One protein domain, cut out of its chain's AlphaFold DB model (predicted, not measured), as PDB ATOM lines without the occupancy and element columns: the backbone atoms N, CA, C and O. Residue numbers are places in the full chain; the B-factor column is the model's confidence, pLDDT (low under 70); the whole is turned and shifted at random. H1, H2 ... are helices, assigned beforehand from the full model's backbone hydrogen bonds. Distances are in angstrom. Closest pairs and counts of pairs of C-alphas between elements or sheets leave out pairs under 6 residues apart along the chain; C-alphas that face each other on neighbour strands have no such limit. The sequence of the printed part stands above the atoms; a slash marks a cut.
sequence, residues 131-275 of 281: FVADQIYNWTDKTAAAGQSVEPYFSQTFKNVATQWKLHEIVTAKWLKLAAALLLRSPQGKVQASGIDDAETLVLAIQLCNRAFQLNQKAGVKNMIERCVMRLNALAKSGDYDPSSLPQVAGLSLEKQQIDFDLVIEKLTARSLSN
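Overview. This is residues 131 to 275 of the 281 residues of the protein "Terminase" of Haemophilus parainfluenzae (UniProt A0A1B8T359). Three helices, H3, H4 and H5, fold back and forth side by side in a row with H4 in the middle, while H1 and H2 pack crosswise on each other at the H3 end of the row and H2 packs on H3. H6 lies beside H2, running the opposite way, and a long stretch without a named element, residues 239 to 260, leads back to it from the far end of H5. The printed part has 145 residues with six named helices, H1 to H6 in order along the chain, and no named strand; the class is all helix. It is compact, with a radius of gyration of the C-alphas of 14.4 A, and spans 45 by 34 by 24 A.

Arrangement. H1, residues 131 to 145, touches H2, residues 153 to 163, at a steep tilt of 52 degrees, opposite ways; their closest C-alphas, of Thr 140 and Phe 154, are 6.6 A apart. H3, residues 169 to 183, is the hub and touches four helices. H1 and H3 only just touch, with 3 pairs of C-alphas within 8 A, the closest those of Tyr 137 and Trp 175 at 7.2 A. H2 touches H3 at a steep tilt of 47 degrees, closest at the C-alphas of Val 161 and Thr 172, 6.4 A. H3 and H4, residues 199 to 215, form a helical hairpin at a shallow tilt of 16 degrees, with the closest C-alphas, of Ala 173 and Ala 212, 4.1 A apart. H4 and H5, residues 222 to 238, form another at 24 degrees, closest at the C-alphas of Ile 206 and Ile 225, 5.3 A. H6, residues 261 to 275, touches H2 at a shallow tilt of 14 degrees, opposite ways, closest at the C-alphas of Ser 155 and Ile 265, 5.7 A. Residues 179 to 183 of H3 touch residues 267 to 268 of H6, with the C-alphas of Leu 183 and Leu 268 closest at 6.1 A. H4 and H6 only just touch, with 3 pairs of C-alphas within 8 A, the closest those of Leu 204 and Val 264 at 6.9 A. H5 and H6 are apart. Every O i to N i+4 pair is within hydrogen-bond range in H3, H4 and H5; the counts are 10 of 11 in H1, 6 of 7 in H2 and 8 of 11 in H6.

Along the chain. H1 begins at C-alpha 131, (16.854, 16.177, 14.517), and is 21.5 A long. H4 and H5 are each 24.7 A long, H3 21.1 A and H2 15.9 A. H6 is 21.9 A long and ends at C-alpha 275, (13.828, 43.876, 4.574).

Size, cuts and confidence. The C-alphas farthest apart, of Phe 131 and Gly 239, are 45.8 A apart. The printed part has no cut. The links H3 to H4 and H5 to H6 are long, with 15 and 22 residues. Mean pLDDT of the printed part is 93.2; residues 272 to 275 are under 70.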
ATOM      1  N   PHE A 131      17.993  16.178  15.435       97.62
ATOM      2  CA  PHE A 131      16.854  16.177  14.517       97.62
ATOM      3  C   PHE A 131      16.275  17.586  14.336       97.62
ATOM      4  O   PHE A 131      16.125  18.043  13.205       97.62
ATOM      5  N   VAL A 132      15.996  18.286  15.441       98.19
ATOM      6  CA  VAL A 132      15.441  19.649  15.423       98.19
ATOM      7  C   VAL A 132      16.399  20.617  14.725       98.19
ATOM      8  O   VAL A 132      15.983  21.372  13.842       98.19
ATOM      9  N   ALA A 133      17.690  20.552  15.065       98.19
ATOM     10  CA  ALA A 133      18.723  21.357  14.426       98.19
ATOM     11  C   ALA A 133      18.784  21.106  12.908       98.19
ATOM     12  O   ALA A 133      18.852  22.048  12.124       98.19
ATOM     13  N   ASP A 134      18.705  19.857  12.454       97.62
ATOM     14  CA  ASP A 134      18.720  19.555  11.022       97.62
ATOM     15  C   ASP A 134      17.458  20.062  10.302       97.62
ATOM     16  O   ASP A 134      17.558  20.560   9.177       97.62
ATOM     17  N   GLN A 135      16.272  19.976  10.919       98.19
ATOM     18  CA  GLN A 135      15.035  20.479  10.305       98.19
ATOM     19  C   GLN A 135      15.093  21.993  10.072       98.19
ATOM     20  O   GLN A 135      14.888  22.447   8.942       98.19
ATOM     21  N   ILE A 136      15.433  22.768  11.108       98.50
ATOM     22  CA  ILE A 136      15.511  24.230  10.989       98.50
ATOM     23  C   ILE A 136      16.671  24.649  10.092       98.50
ATOM     24  O   ILE A 136      16.495  25.564   9.290       98.50
ATOM     25  N   TYR A 137      17.822  23.973  10.147       98.44
ATOM     26  CA  TYR A 137      18.940  24.265   9.247       98.44
ATOM     27  C   TYR A 137      18.521  24.120   7.779       98.44
ATOM     28  O   TYR A 137      18.711  25.035   6.981       98.44
ATOM     29  N   ASN A 138      17.909  22.985   7.421       97.88
ATOM     30  CA  ASN A 138      17.507  22.700   6.044       97.88
ATOM     31  C   ASN A 138      16.414  23.646   5.535       97.88
ATOM     32  O   ASN A 138      16.389  23.972   4.347       97.88
ATOM     33  N   TRP A 139      15.492  24.059   6.408       98.06
ATOM     34  CA  TRP A 139      14.510  25.087   6.077       98.06
ATOM     35  C   TRP A 139      15.185  26.453   5.893       98.06
ATOM     36  O   TRP A 139      14.995  27.080   4.855       98.06
ATOM     37  N   THR A 140      16.030  26.867   6.840       97.81
ATOM     38  CA  THR A 140      16.737  28.156   6.820       97.81
ATOM     39  C   THR A 140      17.569  28.306   5.553       97.81
ATOM     40  O   THR A 140      17.470  29.329   4.889       97.81
ATOM     41  N   ASP A 141      18.358  27.293   5.189       95.62
ATOM     42  CA  ASP A 141      19.232  27.333   4.010       95.62
ATOM     43  C   ASP A 141      18.433  27.593   2.720       95.62
ATOM     44  O   ASP A 141      18.778  28.466   1.922       95.62
ATOM     45  N   LYS A 142      17.289  26.914   2.560       95.56
ATOM     46  CA  LYS A 142      16.389  27.093   1.409       95.56
ATOM     47  C   LYS A 142      15.697  28.455   1.415       95.56
ATOM     48  O   LYS A 142      15.685  29.141   0.397       95.56
ATOM     49  N   THR A 143      15.125  28.838   2.552       95.62
ATOM     50  CA  THR A 143      14.371  30.086   2.723       95.62
ATOM     51  C   THR A 143      15.284  31.301   2.560       95.62
ATOM     52  O   THR A 143      14.953  32.246   1.845       95.62
ATOM     53  N   ALA A 144      16.494  31.249   3.123       94.50
ATOM     54  CA  ALA A 144      17.494  32.296   2.974       94.50
ATOM     55  C   ALA A 144      17.998  32.430   1.534       94.50
ATOM     56  O   ALA A 144      18.144  33.554   1.058       94.50
ATOM     57  N   ALA A 145      18.224  31.315   0.830       91.00
ATOM     58  CA  ALA A 145      18.608  31.338  -0.582       91.00
ATOM     59  C   ALA A 145      17.516  31.946  -1.483       91.00
ATOM     60  O   ALA A 145      17.833  32.519  -2.523       91.00
ATOM     61  N   ALA A 146      16.248  31.863  -1.069       92.00
ATOM     62  CA  ALA A 146      15.122  32.518  -1.729       92.00
ATOM     63  C   ALA A 146      14.946  34.003  -1.336       92.00
ATOM     64  O   ALA A 146      13.990  34.632  -1.779       92.00
ATOM     65  N   GLY A 147      15.829  34.566  -0.499       90.38
ATOM     66  CA  GLY A 147      15.725  35.948  -0.009       90.38
ATOM     67  C   GLY A 147      14.621  36.167   1.031       90.38
ATOM     68  O   GLY A 147      14.324  37.301   1.388       90.38
ATOM     69  N   GLN A 148      14.009  35.096   1.540       92.56
ATOM     70  CA  GLN A 148      12.929  35.183   2.518       92.56
ATOM     71  C   GLN A 148      13.471  35.302   3.952       92.56
ATOM     72  O   GLN A 148      14.623  34.949   4.261       92.56
ATOM     73  N   SER A 149      12.626  35.817   4.851       93.38
ATOM     74  CA  SER A 149      12.955  35.852   6.274       93.38
ATOM     75  C   SER A 149      13.007  34.439   6.853       93.38
ATOM     76  O   SER A 149      12.212  33.573   6.498       93.38
ATOM     77  N   VAL A 150      13.979  34.227   7.738       95.69
ATOM     78  CA  VAL A 150      14.195  32.971   8.469       95.69
ATOM     79  C   VAL A 150      13.882  33.122   9.961       95.69
ATOM     80  O   VAL A 150      14.048  32.182  10.738       95.69
ATOM     81  N   GLU A 151      13.442  34.310  10.366       95.62
ATOM     82  CA  GLU A 151      13.120  34.629  11.751       95.62
ATOM     83  C   GLU A 151      11.633  34.385  12.039       95.62
ATOM     84  O   GLU A 151      10.811  34.525  11.130       95.62
ATOM     85  N   PRO A 152      11.275  34.003  13.281       96.06
ATOM     86  CA  PRO A 152      12.135  33.908  14.478       96.06
ATOM     87  C   PRO A 152      12.875  32.562  14.641       96.06
ATOM     88  O   PRO A 152      13.693  32.386  15.548       96.06
ATOM     89  N   TYR A 153      12.563  31.578  13.794       97.25
ATOM     90  CA  TYR A 153      12.921  30.179  14.037       97.25
ATOM     91  C   TYR A 153      14.424  29.906  13.970       97.25
ATOM     92  O   TYR A 153      14.934  29.072  14.730       97.25
ATOM     93  N   PHE A 154      15.144  30.606  13.083       97.94
ATOM     94  CA  PHE A 154      16.596  30.490  13.013       97.94
ATOM     95  C   PHE A 154      17.245  30.951  14.316       97.94
ATOM     96  O   PHE A 154      17.968  30.161  14.921       97.94
ATOM     97  N   SER A 155      16.972  32.179  14.772       97.00
ATOM     98  CA  SER A 155      17.629  32.727  15.962       97.00
ATOM     99  C   SER A 155      17.293  31.953  17.236       97.00
ATOM    100  O   SER A 155      18.195  31.660  18.024       97.00
ATOM    101  N   GLN A 156      16.031  31.537  17.407       95.81
ATOM    102  CA  GLN A 156      15.620  30.702  18.543       95.81
ATOM    103  C   GLN A 156      16.425  29.395  18.599       95.81
ATOM    104  O   GLN A 156      16.973  29.027  19.639       95.81
ATOM    105  N   THR A 157      16.546  28.706  17.463       97.94
ATOM    106  CA  THR A 157      17.264  27.427  17.397       97.94
ATOM    107  C   THR A 157      18.777  27.628  17.490       97.94
ATOM    108  O   THR A 157      19.466  26.863  18.168       97.94
ATOM    109  N   PHE A 158      19.307  28.676  16.856       98.19
ATOM    110  CA  PHE A 158      20.732  28.993  16.851       98.19
ATOM    111  C   PHE A 158      21.263  29.243  18.263       98.19
ATOM    112  O   PHE A 158      22.325  28.717  18.597       98.19
ATOM    113  N   LYS A 159      20.510  29.957  19.115       96.44
ATOM    114  CA  LYS A 159      20.865  30.167  20.527       96.44
ATOM    115  C   LYS A 159      21.154  28.844  21.229       96.44
ATOM    116  O   LYS A 159      22.209  28.677  21.846       96.44
ATOM    117  N   ASN A 160      20.256  27.878  21.066       96.62
ATOM    118  CA  ASN A 160      20.381  26.565  21.686       96.62
ATOM    119  C   ASN A 160      21.543  25.764  21.093       96.62
ATOM    120  O   ASN A 160      22.349  25.222  21.843       96.62
ATOM    121  N   VAL A 161      21.698  25.749  19.766       97.19
ATOM    122  CA  VAL A 161      22.817  25.070  19.083       97.19
ATOM    123  C   VAL A 161      24.181  25.631  19.500       97.19
ATOM    124  O   VAL A 161      25.144  24.876  19.641       97.19
ATOM    125  N   ALA A 162      24.279  26.948  19.676       94.62
ATOM    126  CA  ALA A 162      25.528  27.629  19.989       94.62
ATOM    127  C   ALA A 162      25.929  27.518  21.468       94.62
ATOM    128  O   ALA A 162      27.123  27.557  21.768       94.62
ATOM    129  N   THR A 163      24.957  27.390  22.384       92.31
ATOM    130  CA  THR A 163      25.212  27.560  23.828       92.31
ATOM    131  C   THR A 163      24.734  26.415  24.724       92.31
ATOM    132  O   THR A 163      25.337  26.199  25.773       92.31
ATOM    133  N   GLN A 164      23.699  25.661  24.339       93.56
ATOM    134  CA  GLN A 164      23.031  24.704  25.233       93.56
ATOM    135  C   GLN A 164      23.127  23.249  24.758       93.56
ATOM    136  O   GLN A 164      23.444  22.349  25.538       93.56
ATOM    137  N   TRP A 165      22.835  22.991  23.484       95.06
ATOM    138  CA  TRP A 165      22.721  21.638  22.956       95.06
ATOM    139  C   TRP A 165      24.088  21.002  22.716       95.06
ATOM    140  O   TRP A 165      24.973  21.564  22.072       95.06
ATOM    141  N   LYS A 166      24.240  19.760  23.181       91.62
ATOM    142  CA  LYS A 166      25.436  18.942  22.953       91.62
ATOM    143  C   LYS A 166      25.333  18.227  21.607       91.62
ATOM    144  O   LYS A 166      24.946  17.062  21.542       91.62
ATOM    145  N   LEU A 167      25.639  18.947  20.533       94.69
ATOM    146  CA  LEU A 167      25.667  18.398  19.175       94.69
ATOM    147  C   LEU A 167      27.088  17.992  18.770       94.69
ATOM    148  O   LEU A 167      28.074  18.407  19.379       94.69
ATOM    149  N   HIS A 168      27.201  17.192  17.710       94.50
ATOM    150  CA  HIS A 168      28.503  16.895  17.114       94.50
ATOM    151  C   HIS A 168      29.118  18.175  16.525       94.50
ATOM    152  O   HIS A 168      28.425  18.948  15.866       94.50
ATOM    153  N   GLU A 169      30.431  18.365  16.678       95.31
ATOM    154  CA  GLU A 169      31.137  19.607  16.310       95.31
ATOM    155  C   GLU A 169      30.893  20.042  14.856       95.31
ATOM    156  O   GLU A 169      30.711  21.224  14.573       95.31
ATOM    157  N   ILE A 170      30.804  19.080  13.930       96.50
ATOM    158  CA  ILE A 170      30.467  19.328  12.516       96.50
ATOM    159  C   ILE A 170      29.097  20.010  12.351       96.50
ATOM    160  O   ILE A 170      28.953  20.861  11.473       96.50
ATOM    161  N   VAL A 171      28.096  19.650  13.160       96.44
ATOM    162  CA  VAL A 171      26.751  20.248  13.110       96.44
ATOM    163  C   VAL A 171      26.817  21.688  13.610       96.44
ATOM    164  O   VAL A 171      26.405  22.600  12.894       96.44
ATOM    165  N   THR A 172      27.435  21.919  14.770       97.56
ATOM    166  CA  THR A 172      27.633  23.272  15.313       97.56
ATOM    167  C   THR A 172      28.435  24.154  14.346       97.56
ATOM    168  O   THR A 172      28.065  25.300  14.107       97.56
ATOM    169  N   ALA A 173      29.475  23.619  13.698       97.69
ATOM    170  CA  ALA A 173      30.252  24.341  12.691       97.69
ATOM    171  C   ALA A 173      29.404  24.787  11.486       97.69
ATOM    172  O   ALA A 173      29.562  25.909  11.001       97.69
ATOM    173  N   LYS A 174      28.493  23.928  11.001       98.06
ATOM    174  CA  LYS A 174      27.561  24.285   9.919       98.06
ATOM    175  C   LYS A 174      26.643  25.433  10.333       98.06
ATOM    176  O   LYS A 174      26.481  26.377   9.566       98.06
ATOM    177  N   TRP A 175      26.093  25.376  11.542       98.44
ATOM    178  CA  TRP A 175      25.218  26.417  12.080       98.44
ATOM    179  C   TRP A 175      25.920  27.765  12.244       98.44
ATOM    180  O   TRP A 175      25.391  28.781  11.803       98.44
ATOM    181  N   LEU A 176      27.137  27.780  12.790       98.31
ATOM    182  CA  LEU A 176      27.939  29.003  12.911       98.31
ATOM    183  C   LEU A 176      28.251  29.622  11.542       98.31
ATOM    184  O   LEU A 176      28.143  30.834  11.363       98.31
ATOM    185  N   LYS A 177      28.582  28.789  10.547       98.38
ATOM    186  CA  LYS A 177      28.761  29.244   9.164       98.38
ATOM    187  C   LYS A 177      27.471  29.827   8.583       98.38
ATOM    188  O   LYS A 177      27.534  30.836   7.885       98.38
ATOM    189  N   LEU A 178      26.324  29.195   8.832       98.25
ATOM    190  CA  LEU A 178      25.032  29.678   8.348       98.25
ATOM    191  C   LEU A 178      24.658  31.015   9.003       98.25
ATOM    192  O   LEU A 178      24.268  31.934   8.291       98.25
ATOM    193  N   ALA A 179      24.883  31.175  10.310       98.31
ATOM    194  CA  ALA A 179      24.705  32.450  11.008       98.31
ATOM    195  C   ALA A 179      25.576  33.560  10.393       98.31
ATOM    196  O   ALA A 179      25.069  34.628  10.058       98.31
ATOM    197  N   ALA A 180      26.863  33.286  10.140       98.06
ATOM    198  CA  ALA A 180      27.746  34.231   9.456       98.06
ATOM    199  C   ALA A 180      27.242  34.576   8.043       98.06
ATOM    200  O   ALA A 180      27.248  35.736   7.644       98.06
ATOM    201  N   ALA A 181      26.756  33.591   7.284       97.69
ATOM    202  CA  ALA A 181      26.182  33.829   5.963       97.69
ATOM    203  C   ALA A 181      24.929  34.721   6.023       97.69
ATOM    204  O   ALA A 181      24.787  35.615   5.190       97.69
ATOM    205  N   LEU A 182      24.053  34.519   7.010       97.12
ATOM    206  CA  LEU A 182      22.851  35.330   7.224       97.12
ATOM    207  C   LEU A 182      23.186  36.769   7.645       97.12
ATOM    208  O   LEU A 182      22.560  37.701   7.143       97.12
ATOM    209  N   LEU A 183      24.214  36.970   8.475       96.88
ATOM    210  CA  LEU A 183      24.736  38.304   8.807       96.88
ATOM    211  C   LEU A 183      25.281  39.053   7.585       96.88
ATOM    212  O   LEU A 183      25.323  40.277   7.574       96.88
ATOM    213  N   LEU A 184      25.686  38.339   6.535       96.38
ATOM    214  CA  LEU A 184      26.322  38.911   5.348       96.38
ATOM    215  C   LEU A 184      25.426  38.890   4.103       96.38
ATOM    216  O   LEU A 184      25.874  39.298   3.030       96.38
ATOM    217  N   ARG A 185      24.193  38.379   4.190       93.00
ATOM    218  CA  ARG A 185      23.318  38.223   3.018       93.00
ATOM    219  C   ARG A 185      22.709  39.551   2.577       93.00
ATOM    220  O   ARG A 185      22.293  40.347   3.408       93.00
ATOM    221  N   SER A 186      22.588  39.759   1.274       89.38
ATOM    222  CA  SER A 186      21.756  40.814   0.700       89.38
ATOM    223  C   SER A 186      20.264  40.442   0.783       89.38
ATOM    224  O   SER A 186      19.943  39.266   1.004       89.38
ATOM    225  N   PRO A 187      19.338  41.390   0.543       84.00
ATOM    226  CA  PRO A 187      17.901  41.097   0.465       84.00
ATOM    227  C   PRO A 187      17.548  40.022  -0.579       84.00
ATOM    228  O   PRO A 187      16.582  39.288  -0.427       84.00
ATOM    229  N   GLN A 188      18.377  39.853  -1.613       85.25
ATOM    230  CA  GLN A 188      18.211  38.835  -2.661       85.25
ATOM    231  C   GLN A 188      18.770  37.455  -2.262       85.25
ATOM    232  O   GLN A 188      18.955  36.595  -3.122       85.25
ATOM    233  N   GLY A 189      19.118  37.251  -0.988       86.25
ATOM    234  CA  GLY A 189      19.602  35.972  -0.459       86.25
ATOM    235  C   GLY A 189      21.071  35.654  -0.764       86.25
ATOM    236  O   GLY A 189      21.547  34.565  -0.447       86.25
ATOM    237  N   LYS A 190      21.828  36.583  -1.365       91.81
ATOM    238  CA  LYS A 190      23.237  36.361  -1.730       91.81
ATOM    239  C   LYS A 190      24.176  36.847  -0.635       91.81
ATOM    240  O   LYS A 190      24.108  37.998  -0.231       91.81
ATOM    241  N   VAL A 191      25.120  36.008  -0.210       94.06
ATOM    242  CA  VAL A 191      26.184  36.411   0.726       94.06
ATOM    243  C   VAL A 191      27.102  37.445   0.065       94.06
ATOM    244  O   VAL A 191      27.868  37.111  -0.845       94.06
ATOM    245  N   GLN A 192      27.047  38.692   0.534       94.25
ATOM    246  CA  GLN A 192      27.745  39.836  -0.044       94.25
ATOM    247  C   GLN A 192      28.336  40.739   1.051       94.25
ATOM    248  O   GLN A 192      27.811  41.803   1.362       94.25
ATOM    249  N   ALA A 193      29.500  40.351   1.581       94.94
ATOM    250  CA  ALA A 193      30.214  41.141   2.591       94.94
ATOM    251  C   ALA A 193      30.562  42.568   2.123       94.94
ATOM    252  O   ALA A 193      30.648  43.472   2.939       94.94
ATOM    253  N   SER A 194      30.737  42.795   0.814       94.44
ATOM    254  CA  SER A 194      31.075  44.118   0.272       94.44
ATOM    255  C   SER A 194      29.970  45.164   0.449       94.44
ATOM    256  O   SER A 194      30.267  46.347   0.364       94.44
ATOM    257  N   GLY A 195      28.717  44.729   0.623       91.94
ATOM    258  CA  GLY A 195      27.555  45.601   0.827       91.94
ATOM    259  C   GLY A 195      27.185  45.780   2.299       91.94
ATOM    260  O   GLY A 195      26.058  46.157   2.589       91.94
ATOM    261  N   ILE A 196      28.084  45.418   3.219       94.75
ATOM    262  CA  ILE A 196      27.893  45.595   4.658       94.75
ATOM    263  C   ILE A 196      28.748  46.775   5.108       94.75
ATOM    264  O   ILE A 196      29.970  46.761   4.923       94.75
ATOM    265  N   ASP A 197      28.094  47.772   5.694       93.69
ATOM    266  CA  ASP A 197      28.734  48.995   6.197       93.69
ATOM    267  C   ASP A 197      28.926  48.944   7.717       93.69
ATOM    268  O   ASP A 197      29.800  49.613   8.259       93.69
ATOM    269  N   ASP A 198      28.162  48.090   8.401       95.00
ATOM    270  CA  ASP A 198      28.313  47.843   9.830       95.00
ATOM    271  C   ASP A 198      29.545  46.966  10.110       95.00
ATOM    272  O   ASP A 198      29.543  45.748   9.882       95.00
ATOM    273  N   ALA A 199      30.606  47.594  10.621       95.62
ATOM    274  CA  ALA A 199      31.845  46.920  10.989       95.62
ATOM    275  C   ALA A 199      31.631  45.842  12.067       95.62
ATOM    276  O   ALA A 199      32.268  44.790  12.004       95.62
ATOM    277  N   GLU A 200      30.701  46.043  13.003       95.56
ATOM    278  CA  GLU A 200      30.409  45.075  14.066       95.56
ATOM    279  C   GLU A 200      29.840  43.773  13.493       95.56
ATOM    280  O   GLU A 200      30.316  42.683  13.819       95.56
ATOM    281  N   THR A 201      28.915  43.875  12.536       96.75
ATOM    282  CA  THR A 201      28.397  42.719  11.788       96.75
ATOM    283  C   THR A 201      29.514  41.940  11.081       96.75
ATOM    284  O   THR A 201      29.532  40.705  11.116       96.75
ATOM    285  N   LEU A 202      30.472  42.634  10.457       97.00
ATOM    286  CA  LEU A 202      31.613  41.996   9.788       97.00
ATOM    287  C   LEU A 202      32.533  41.278  10.786       97.00
ATOM    288  O   LEU A 202      32.965  40.154  10.516       97.00
ATOM    289  N   VAL A 203      32.811  41.899  11.936       96.44
ATOM    290  CA  VAL A 203      33.624  41.311  13.012       96.44
ATOM    291  C   VAL A 203      32.965  40.042  13.553       96.44
ATOM    292  O   VAL A 203      33.610  38.991  13.595       96.44
ATOM    293  N   LEU A 204      31.669  40.094  13.875       97.44
ATOM    294  CA  LEU A 204      30.905  38.935  14.346       97.44
ATOM    295  C   LEU A 204      30.894  37.800  13.315       97.44
ATOM    296  O   LEU A 204      31.121  36.637  13.659       97.44
ATOM    297  N   ALA A 205      30.703  38.114  12.030       97.69
ATOM    298  CA  ALA A 205      30.734  37.110  10.968       97.69
ATOM    299  C   ALA A 205      32.103  36.407  10.867       97.69
ATOM    300  O   ALA A 205      32.157  35.185  10.676       97.69
ATOM    301  N   ILE A 206      33.208  37.144  11.042       97.56
ATOM    302  CA  ILE A 206      34.561  36.569  11.078       97.56
ATOM    303  C   ILE A 206      34.735  35.663  12.301       97.56
ATOM    304  O   ILE A 206      35.215  34.538  12.150       97.56
ATOM    305  N   GLN A 207      34.311  36.102  13.488       97.38
ATOM    306  CA  GLN A 207      34.391  35.304  14.718       97.38
ATOM    307  C   GLN A 207      33.624  33.978  14.591       97.38
ATOM    308  O   GLN A 207      34.171  32.908  14.880       97.38
ATOM    309  N   LEU A 208      32.390  34.024  14.076       97.94
ATOM    310  CA  LEU A 208      31.567  32.839  13.806       97.94
ATOM    311  C   LEU A 208      32.255  31.883  12.825       97.94
ATOM    312  O   LEU A 208      32.306  30.672  13.053       97.94
ATOM    313  N   CYS A 209      32.827  32.420  11.746       97.88
ATOM    314  CA  CYS A 209      33.555  31.634  10.758       97.88
ATOM    315  C   CYS A 209      34.830  31.000  11.336       97.88
ATOM    316  O   CYS A 209      35.066  29.810  11.120       97.88
ATOM    317  N   ASN A 210      35.628  31.737  12.110       97.31
ATOM    318  CA  ASN A 210      36.807  31.187  12.782       97.31
ATOM    319  C   ASN A 210      36.420  30.072  13.762       97.31
ATOM    320  O   ASN A 210      37.026  28.999  13.747       97.31
ATOM    321  N   ARG A 211      35.343  30.249  14.537       96.62
ATOM    322  CA  ARG A 211      34.828  29.193  15.418       96.62
ATOM    323  C   ARG A 211      34.342  27.968  14.644       96.62
ATOM    324  O   ARG A 211      34.634  26.843  15.048       96.62
ATOM    325  N   ALA A 212      33.667  28.159  13.511       97.31
ATOM    326  CA  ALA A 212      33.277  27.061  12.629       97.31
ATOM    327  C   ALA A 212      34.497  26.292  12.092       97.31
ATOM    328  O   ALA A 212      34.474  25.064  12.051       97.31
ATOM    329  N   PHE A 213      35.575  26.991  11.724       97.00
ATOM    330  CA  PHE A 213      36.821  26.373  11.261       97.00
ATOM    331  C   PHE A 213      37.528  25.565  12.357       97.00
ATOM    332  O   PHE A 213      38.036  24.479  12.083       97.00
ATOM    333  N   GLN A 214      37.519  26.054  13.599       95.38
ATOM    334  CA  GLN A 214      38.083  25.340  14.751       95.38
ATOM    335  C   GLN A 214      37.359  24.020  15.029       95.38
ATOM    336  O   GLN A 214      38.005  23.026  15.343       95.38
ATOM    337  N   LEU A 215      36.029  24.015  14.903       95.50
ATOM    338  CA  LEU A 215      35.195  22.822  15.077       95.50
ATOM    339  C   LEU A 215      35.255  21.880  13.866       95.50
ATOM    340  O   LEU A 215      35.082  20.672  13.989       95.50
ATOM    341  N   ASN A 216      35.468  22.425  12.668       96.31
ATOM    342  CA  ASN A 216      35.596  21.653  11.443       96.31
ATOM    343  C   ASN A 216      36.453  22.402  10.417       96.31
ATOM    344  O   ASN A 216      35.979  23.304   9.721       96.31
ATOM    345  N   GLN A 217      37.688  21.947  10.217       94.25
ATOM    346  CA  GLN A 217      38.617  22.555   9.256       94.25
ATOM    347  C   GLN A 217      38.082  22.540   7.808       94.25
ATOM    348  O   GLN A 217      38.474  23.363   6.981       94.25
ATOM    349  N   LYS A 218      37.140  21.639   7.491       95.06
ATOM    350  CA  LYS A 218      36.469  21.541   6.185       95.06
ATOM    351  C   LYS A 218      35.167  22.353   6.106       95.06
ATOM    352  O   LYS A 218      34.397  22.166   5.169       95.06
ATOM    353  N   ALA A 219      34.909  23.273   7.041       94.19
ATOM    354  CA  ALA A 219      33.708  24.117   7.031       94.19
ATOM    355  C   ALA A 219      33.609  25.026   5.786       94.19
ATOM    356  O   ALA A 219      32.512  25.437   5.399       94.19
ATOM    357  N   GLY A 220      34.730  25.328   5.120       95.19
ATOM    358  CA  GLY A 220      34.740  26.119   3.884       95.19
ATOM    359  C   GLY A 220      34.370  27.587   4.114       95.19
ATOM    360  O   GLY A 220      33.499  28.119   3.432       95.19
ATOM    361  N   VAL A 221      35.004  28.216   5.108       97.06
ATOM    362  CA  VAL A 221      34.739  29.601   5.554       97.06
ATOM    363  C   VAL A 221      35.825  30.603   5.151       97.06
ATOM    364  O   VAL A 221      35.614  31.806   5.248       97.06
ATOM    365  N   LYS A 222      36.972  30.124   4.652       96.31
ATOM    366  CA  LYS A 222      38.150  30.947   4.331       96.31
ATOM    367  C   LYS A 222      37.814  32.149   3.439       96.31
ATOM    368  O   LYS A 222      38.073  33.282   3.823       96.31
ATOM    369  N   ASN A 223      37.144  31.913   2.310       96.50
ATOM    370  CA  ASN A 223      36.769  32.985   1.379       96.50
ATOM    371  C   ASN A 223      35.785  33.991   2.000       96.50
ATOM    372  O   ASN A 223      35.767  35.156   1.611       96.50
ATOM    373  N   MET A 224      34.934  33.550   2.933       97.19
ATOM    374  CA  MET A 224      33.985  34.431   3.618       97.19
ATOM    375  C   MET A 224      34.725  35.374   4.568       97.19
ATOM    376  O   MET A 224      34.489  36.578   4.523       97.19
ATOM    377  N   ILE A 225      35.681  34.839   5.335       97.44
ATOM    378  CA  ILE A 225      36.561  35.623   6.210       97.44
ATOM    379  C   ILE A 225      37.357  36.644   5.391       97.44
ATOM    380  O   ILE A 225      37.330  37.829   5.708       97.44
ATOM    381  N   GLU A 226      38.012  36.215   4.307       97.25
ATOM    382  CA  GLU A 226      38.817  37.100   3.452       97.25
ATOM    383  C   GLU A 226      38.000  38.285   2.916       97.25
ATOM    384  O   GLU A 226      38.454  39.426   2.978       97.25
ATOM    385  N   ARG A 227      36.765  38.042   2.456       97.62
ATOM    386  CA  ARG A 227      35.866  39.106   1.975       97.62
ATOM    387  C   ARG A 227      35.456  40.079   3.082       97.62
ATOM    388  O   ARG A 227      35.380  41.276   2.819       97.62
ATOM    389  N   CYS A 228      35.206  39.589   4.297       97.56
ATOM    390  CA  CYS A 228      34.868  40.448   5.435       97.56
ATOM    391  C   CYS A 228      36.059  41.315   5.854       97.56
ATOM    392  O   CYS A 228      35.903  42.519   6.029       97.56
ATOM    393  N   VAL A 229      37.262  40.733   5.922       96.50
ATOM    394  CA  VAL A 229      38.500  41.467   6.229       96.50
ATOM    395  C   VAL A 229      38.785  42.534   5.167       96.50
ATOM    396  O   VAL A 229      39.111  43.668   5.505       96.50
ATOM    397  N   MET A 230      38.610  42.214   3.878       96.31
ATOM    398  CA  MET A 230      38.738  43.205   2.802       96.31
ATOM    399  C   MET A 230      37.753  44.367   2.970       96.31
ATOM    400  O   MET A 230      38.143  45.517   2.767       96.31
ATOM    401  N   ARG A 231      36.500  44.089   3.361       96.88
ATOM    402  CA  ARG A 231      35.509  45.141   3.610       96.88
ATOM    403  C   ARG A 231      35.879  46.003   4.817       96.88
ATOM    404  O   ARG A 231      35.856  47.221   4.685       96.88
ATOM    405  N   LEU A 232      36.285  45.398   5.934       96.25
ATOM    406  CA  LEU A 232      36.747  46.124   7.125       96.25
ATOM    407  C   LEU A 232      37.928  47.050   6.809       96.25
ATOM    408  O   LEU A 232      37.923  48.209   7.206       96.25
ATOM    409  N   ASN A 233      38.904  46.576   6.031       94.62
ATOM    410  CA  ASN A 233      40.037  47.400   5.601       94.62
ATOM    411  C   ASN A 233      39.604  48.576   4.712       94.62
ATOM    412  O   ASN A 233      40.192  49.653   4.788       94.62
ATOM    413  N   ALA A 234      38.589  48.380   3.863       96.06
ATOM    414  CA  ALA A 234      38.037  49.457   3.049       96.06
ATOM    415  C   ALA A 234      37.354  50.529   3.916       96.06
ATOM    416  O   ALA A 234      37.621  51.706   3.696       96.06
ATOM    417  N   LEU A 235      36.558  50.120   4.915       95.50
ATOM    418  CA  LEU A 235      35.900  51.022   5.874       95.50
ATOM    419  C   LEU A 235      36.916  51.781   6.743       95.50
ATOM    420  O   LEU A 235      36.797  52.985   6.950       95.50
ATOM    421  N   ALA A 236      37.971  51.099   7.196       94.31
ATOM    422  CA  ALA A 236      39.053  51.739   7.942       94.31
ATOM    423  C   ALA A 236      39.785  52.797   7.105       94.31
ATOM    424  O   ALA A 236      40.149  53.860   7.600       94.31
ATOM    425  N   LYS A 237      39.985  52.527   5.809       94.69
ATOM    426  CA  LYS A 237      40.641  53.462   4.891       94.69
ATOM    427  C   LYS A 237      39.774  54.683   4.568       94.69
ATOM    428  O   LYS A 237      40.334  55.752   4.337       94.69
ATOM    429  N   SER A 238      38.450  54.535   4.509       94.19
ATOM    430  CA  SER A 238      37.525  55.657   4.302       94.19
ATOM    431  C   SER A 238      37.268  56.473   5.571       94.19
ATOM    432  O   SER A 238      36.763  57.586   5.466       94.19
ATOM    433  N   GLY A 239      37.673  55.972   6.742       91.81
ATOM    434  CA  GLY A 239      37.432  56.618   8.033       91.81
ATOM    435  C   GLY A 239      36.058  56.303   8.632       91.81
ATOM    436  O   GLY A 239      35.708  56.879   9.656       91.81
ATOM    437  N   ASP A 240      35.309  55.372   8.035       88.12
ATOM    438  CA  ASP A 240      33.979  54.945   8.500       88.12
ATOM    439  C   ASP A 240      34.057  53.938   9.666       88.12
ATOM    440  O   ASP A 240      33.042  53.550  10.238       88.12
ATOM    441  N   TYR A 241      35.266  53.483  10.012       91.12
ATOM    442  CA  TYR A 241      35.532  52.525  11.082       91.12
ATOM    443  C   TYR A 241      36.932  52.735  11.673       91.12
ATOM    444  O   TYR A 241      37.909  52.847  10.935       91.12
ATOM    445  N   ASP A 242      37.050  52.725  13.002       90.06
ATOM    446  CA  ASP A 242      38.339  52.693  13.701       90.06
ATOM    447  C   ASP A 242      38.690  51.241  14.089       90.06
ATOM    448  O   ASP A 242      38.012  50.669  14.945       90.06
ATOM    449  N   PRO A 243      39.766  50.637  13.541       87.75
ATOM    450  CA  PRO A 243      40.211  49.286  13.892       87.75
ATOM    451  C   PRO A 243      40.482  49.029  15.378       87.75
ATOM    452  O   PRO A 243      40.547  47.870  15.783       87.75
ATOM    453  N   SER A 244      40.685  50.077  16.180       88.56
ATOM    454  CA  SER A 244      40.890  49.962  17.626       88.56
ATOM    455  C   SER A 244      39.590  49.943  18.439       88.56
ATOM    456  O   SER A 244      39.622  49.596  19.619       88.56
ATOM    457  N   SER A 245      38.451  50.267  17.816       88.44
ATOM    458  CA  SER A 245      37.142  50.367  18.481       88.44
ATOM    459  C   SER A 245      36.430  49.025  18.693       88.44
ATOM    460  O   SER A 245      35.555  48.932  19.551       88.44
ATOM    461  N   LEU A 246      36.807  47.981  17.948       87.44
ATOM    462  CA  LEU A 246      36.206  46.644  18.015       87.44
ATOM    463  C   LEU A 246      37.272  45.555  18.229       87.44
ATOM    464  O   LEU A 246      38.460  45.795  17.991       87.44
ATOM    465  N   PRO A 247      36.877  44.336  18.653       85.62
ATOM    466  CA  PRO A 247      37.801  43.217  18.779       85.62
ATOM    467  C   PRO A 247      38.585  42.974  17.490       85.62
ATOM    468  O   PRO A 247      38.011  42.813  16.410       85.62
ATOM    469  N   GLN A 248      39.910  42.899  17.611       84.62
ATOM    470  CA  GLN A 248      40.765  42.648  16.459       84.62
ATOM    471  C   GLN A 248      40.539  41.232  15.937       84.62
ATOM    472  O   GLN A 248      40.848  40.234  16.589       84.62
ATOM    473  N   VAL A 249      40.019  41.157  14.721       82.81
ATOM    474  CA  VAL A 249      39.854  39.911  13.986       82.81
ATOM    475  C   VAL A 249      40.832  39.900  12.820       82.81
ATOM    476  O   VAL A 249      40.721  40.666  11.864       82.81
ATOM    477  N   ALA A 250      41.839  39.033  12.921       75.31
ATOM    478  CA  ALA A 250      42.684  38.691  11.784       75.31
ATOM    479  C   ALA A 250      41.893  37.811  10.794       75.31
ATOM    480  O   ALA A 250      40.713  37.525  11.000       75.31
ATOM    481  N   GLY A 251      42.543  37.379   9.709       85.31
ATOM    482  CA  GLY A 251      41.978  36.400   8.779       85.31
ATOM    483  C   GLY A 251      41.669  35.043   9.435       85.31
ATOM    484  O   GLY A 251      41.219  34.941  10.575       85.31
ATOM    485  N   LEU A 252      41.893  33.953   8.704       90.12
ATOM    486  CA  LEU A 252      41.650  32.615   9.246       90.12
ATOM    487  C   LEU A 252      42.514  32.372  10.499       90.12
ATOM    488  O   LEU A 252      43.739  32.440  10.413       90.12
ATOM    489  N   SER A 253      41.883  32.073  11.636       89.44
ATOM    490  CA  SER A 253      42.553  31.924  12.934       89.44
ATOM    491  C   SER A 253      42.106  30.672  13.696       89.44
ATOM    492  O   SER A 253      40.945  30.260  13.652       89.44
ATOM    493  N   LEU A 254      43.051  30.074  14.427       87.62
ATOM    494  CA  LEU A 254      42.814  28.979  15.377       87.62
ATOM    495  C   LEU A 254      42.660  29.474  16.824       87.62
ATOM    496  O   LEU A 254      42.365  28.677  17.713       87.62
ATOM    497  N   GLU A 255      42.852  30.771  17.069       86.88
ATOM    498  CA  GLU A 255      42.729  31.355  18.401       86.88
ATOM    499  C   GLU A 255      41.268  31.362  18.856       86.88
ATOM    500  O   GLU A 255      40.361  31.763  18.121       86.88
ATOM    501  N   LYS A 256      41.023  30.911  20.088       81.00
ATOM    502  CA  LYS A 256      39.681  30.951  20.669       81.00
ATOM    503  C   LYS A 256      39.313  32.399  20.966       81.00
ATOM    504  O   LYS A 256      39.924  33.030  21.819       81.00
ATOM    505  N   GLN A 257      38.292  32.885  20.275       84.56
ATOM    506  CA  GLN A 257      37.712  34.203  20.489       84.56
ATOM    507  C   GLN A 257      36.382  34.045  21.221       84.56
ATOM    508  O   GLN A 257      35.631  33.101  20.960       84.56
ATOM    509  N   GLN A 258      36.105  34.956  22.152       88.38
ATOM    510  CA  GLN A 258      34.781  35.060  22.749       88.38
ATOM    511  C   GLN A 258      33.816  35.613  21.698       88.38
ATOM    512  O   GLN A 258      34.140  36.580  21.013       88.38
ATOM    513  N   ILE A 259      32.658  34.971  21.566       94.44
ATOM    514  CA  ILE A 259      31.589  35.389  20.659       94.44
ATOM    515  C   ILE A 259      30.410  35.804  21.520       94.44
ATOM    516  O   ILE A 259      29.963  35.023  22.363       94.44
ATOM    517  N   ASP A 260      29.916  37.015  21.295       95.94
ATOM    518  CA  ASP A 260      28.664  37.471  21.881       95.94
ATOM    519  C   ASP A 260      27.492  36.948  21.038       95.94
ATOM    520  O   ASP A 260      27.134  37.512  20.003       95.94
ATOM    521  N   PHE A 261      26.939  35.799  21.435       96.19
ATOM    522  CA  PHE A 261      25.830  35.178  20.708       96.19
ATOM    523  C   PHE A 261      24.512  35.944  20.848       96.19
ATOM    524  O   PHE A 261      23.682  35.839  19.946       96.19
ATOM    525  N   ASP A 262      24.314  36.703  21.928       96.31
ATOM    526  CA  ASP A 262      23.101  37.507  22.085       96.31
ATOM    527  C   ASP A 262      23.136  38.694  21.112       96.31
ATOM    528  O   ASP A 262      22.158  38.915  20.395       96.31
ATOM    529  N   LEU A 263      24.291  39.352  20.957       96.62
ATOM    530  CA  LEU A 263      24.484  40.387  19.938       96.62
ATOM    531  C   LEU A 263      24.347  39.835  18.506       96.62
ATOM    532  O   LEU A 263      23.758  40.480  17.638       96.62
ATOM    533  N   VAL A 264      24.839  38.618  18.236       97.25
ATOM    534  CA  VAL A 264      24.622  37.959  16.930       97.25
ATOM    535  C   VAL A 264      23.127  37.795  16.640       97.25
ATOM    536  O   VAL A 264      22.686  38.091  15.530       97.25
ATOM    537  N   ILE A 265      22.348  37.339  17.622       96.75
ATOM    538  CA  ILE A 265      20.893  37.164  17.494       96.75
ATOM    539  C   ILE A 265      20.191  38.512  17.291       96.75
ATOM    540  O   ILE A 265      19.315  38.629  16.431       96.75
ATOM    541  N   GLU A 266      20.597  39.550  18.023       96.25
ATOM    542  CA  GLU A 266      20.075  40.908  17.846       96.25
ATOM    543  C   GLU A 266      20.269  41.397  16.401       96.25
ATOM    544  O   GLU A 266      19.315  41.815  15.743       96.25
ATOM    545  N   LYS A 267      21.478  41.252  15.845       95.12
ATOM    546  CA  LYS A 267      21.778  41.663  14.462       95.12
ATOM    547  C   LYS A 267      20.990  40.862  13.422       95.12
ATOM    548  O   LYS A 267      20.531  41.426  12.425       95.12
ATOM    549  N   LEU A 268      20.819  39.555  13.632       94.06
ATOM    550  CA  LEU A 268      20.045  38.688  12.734       94.06
ATOM    551  C   LEU A 268      18.563  39.082  12.694       94.06
ATOM    552  O   LEU A 268      17.975  39.186  11.613       94.06
ATOM    553  N   THR A 269      17.981  39.354  13.862       91.62
ATOM    554  CA  THR A 269      16.566  39.719  14.000       91.62
ATOM    555  C   THR A 269      16.275  41.135  13.501       91.62
ATOM    556  O   THR A 269      15.315  41.322  12.750       91.62
ATOM    557  N   ALA A 270      17.137  42.113  13.799       87.38
ATOM    558  CA  ALA A 270      16.987  43.495  13.332       87.38
ATOM    559  C   ALA A 270      16.936  43.597  11.798       87.38
ATOM    560  O   ALA A 270      16.118  44.322  11.232       87.38
ATOM    561  N   ARG A 271      17.757  42.806  11.098       73.75
ATOM    562  CA  ARG A 271      17.819  42.815   9.630       73.75
ATOM    563  C   ARG A 271      16.600  42.181   8.951       73.75
ATOM    564  O   ARG A 271      16.325  42.452   7.785       73.75
ATOM    565  N   SER A 272      15.864  41.321   9.656       63.88
ATOM    566  CA  SER A 272      14.583  40.801   9.161       63.88
ATOM    567  C   SER A 272      13.550  41.923   9.027       63.88
ATOM    568  O   SER A 272      12.800  41.946   8.054       63.88
ATOM    569  N   LEU A 273      13.537  42.863   9.978       55.69
ATOM    570  CA  LEU A 273      12.582  43.971  10.018       55.69
ATOM    571  C   LEU A 273      12.839  44.984   8.895       55.69
ATOM    572  O   LEU A 273      11.897  45.389   8.222       55.69
ATOM    573  N   SER A 274      14.105  45.308   8.610       57.97
ATOM    574  CA  SER A 274      14.458  46.256   7.541       57.97
ATOM    575  C   SER A 274      14.085  45.762   6.137       57.97
ATOM    576  O   SER A 274      13.696  46.549   5.283       57.97
ATOM    577  N   ASN A 275      14.157  44.449   5.886       52.31
ATOM    578  CA  ASN A 275      13.828  43.876   4.574       52.31
ATOM    579  C   ASN A 275      12.310  43.818   4.292       52.31
ATOM    580  O   ASN A 275      11.919  43.532   3.162       52.31
TER     581      ASN A 275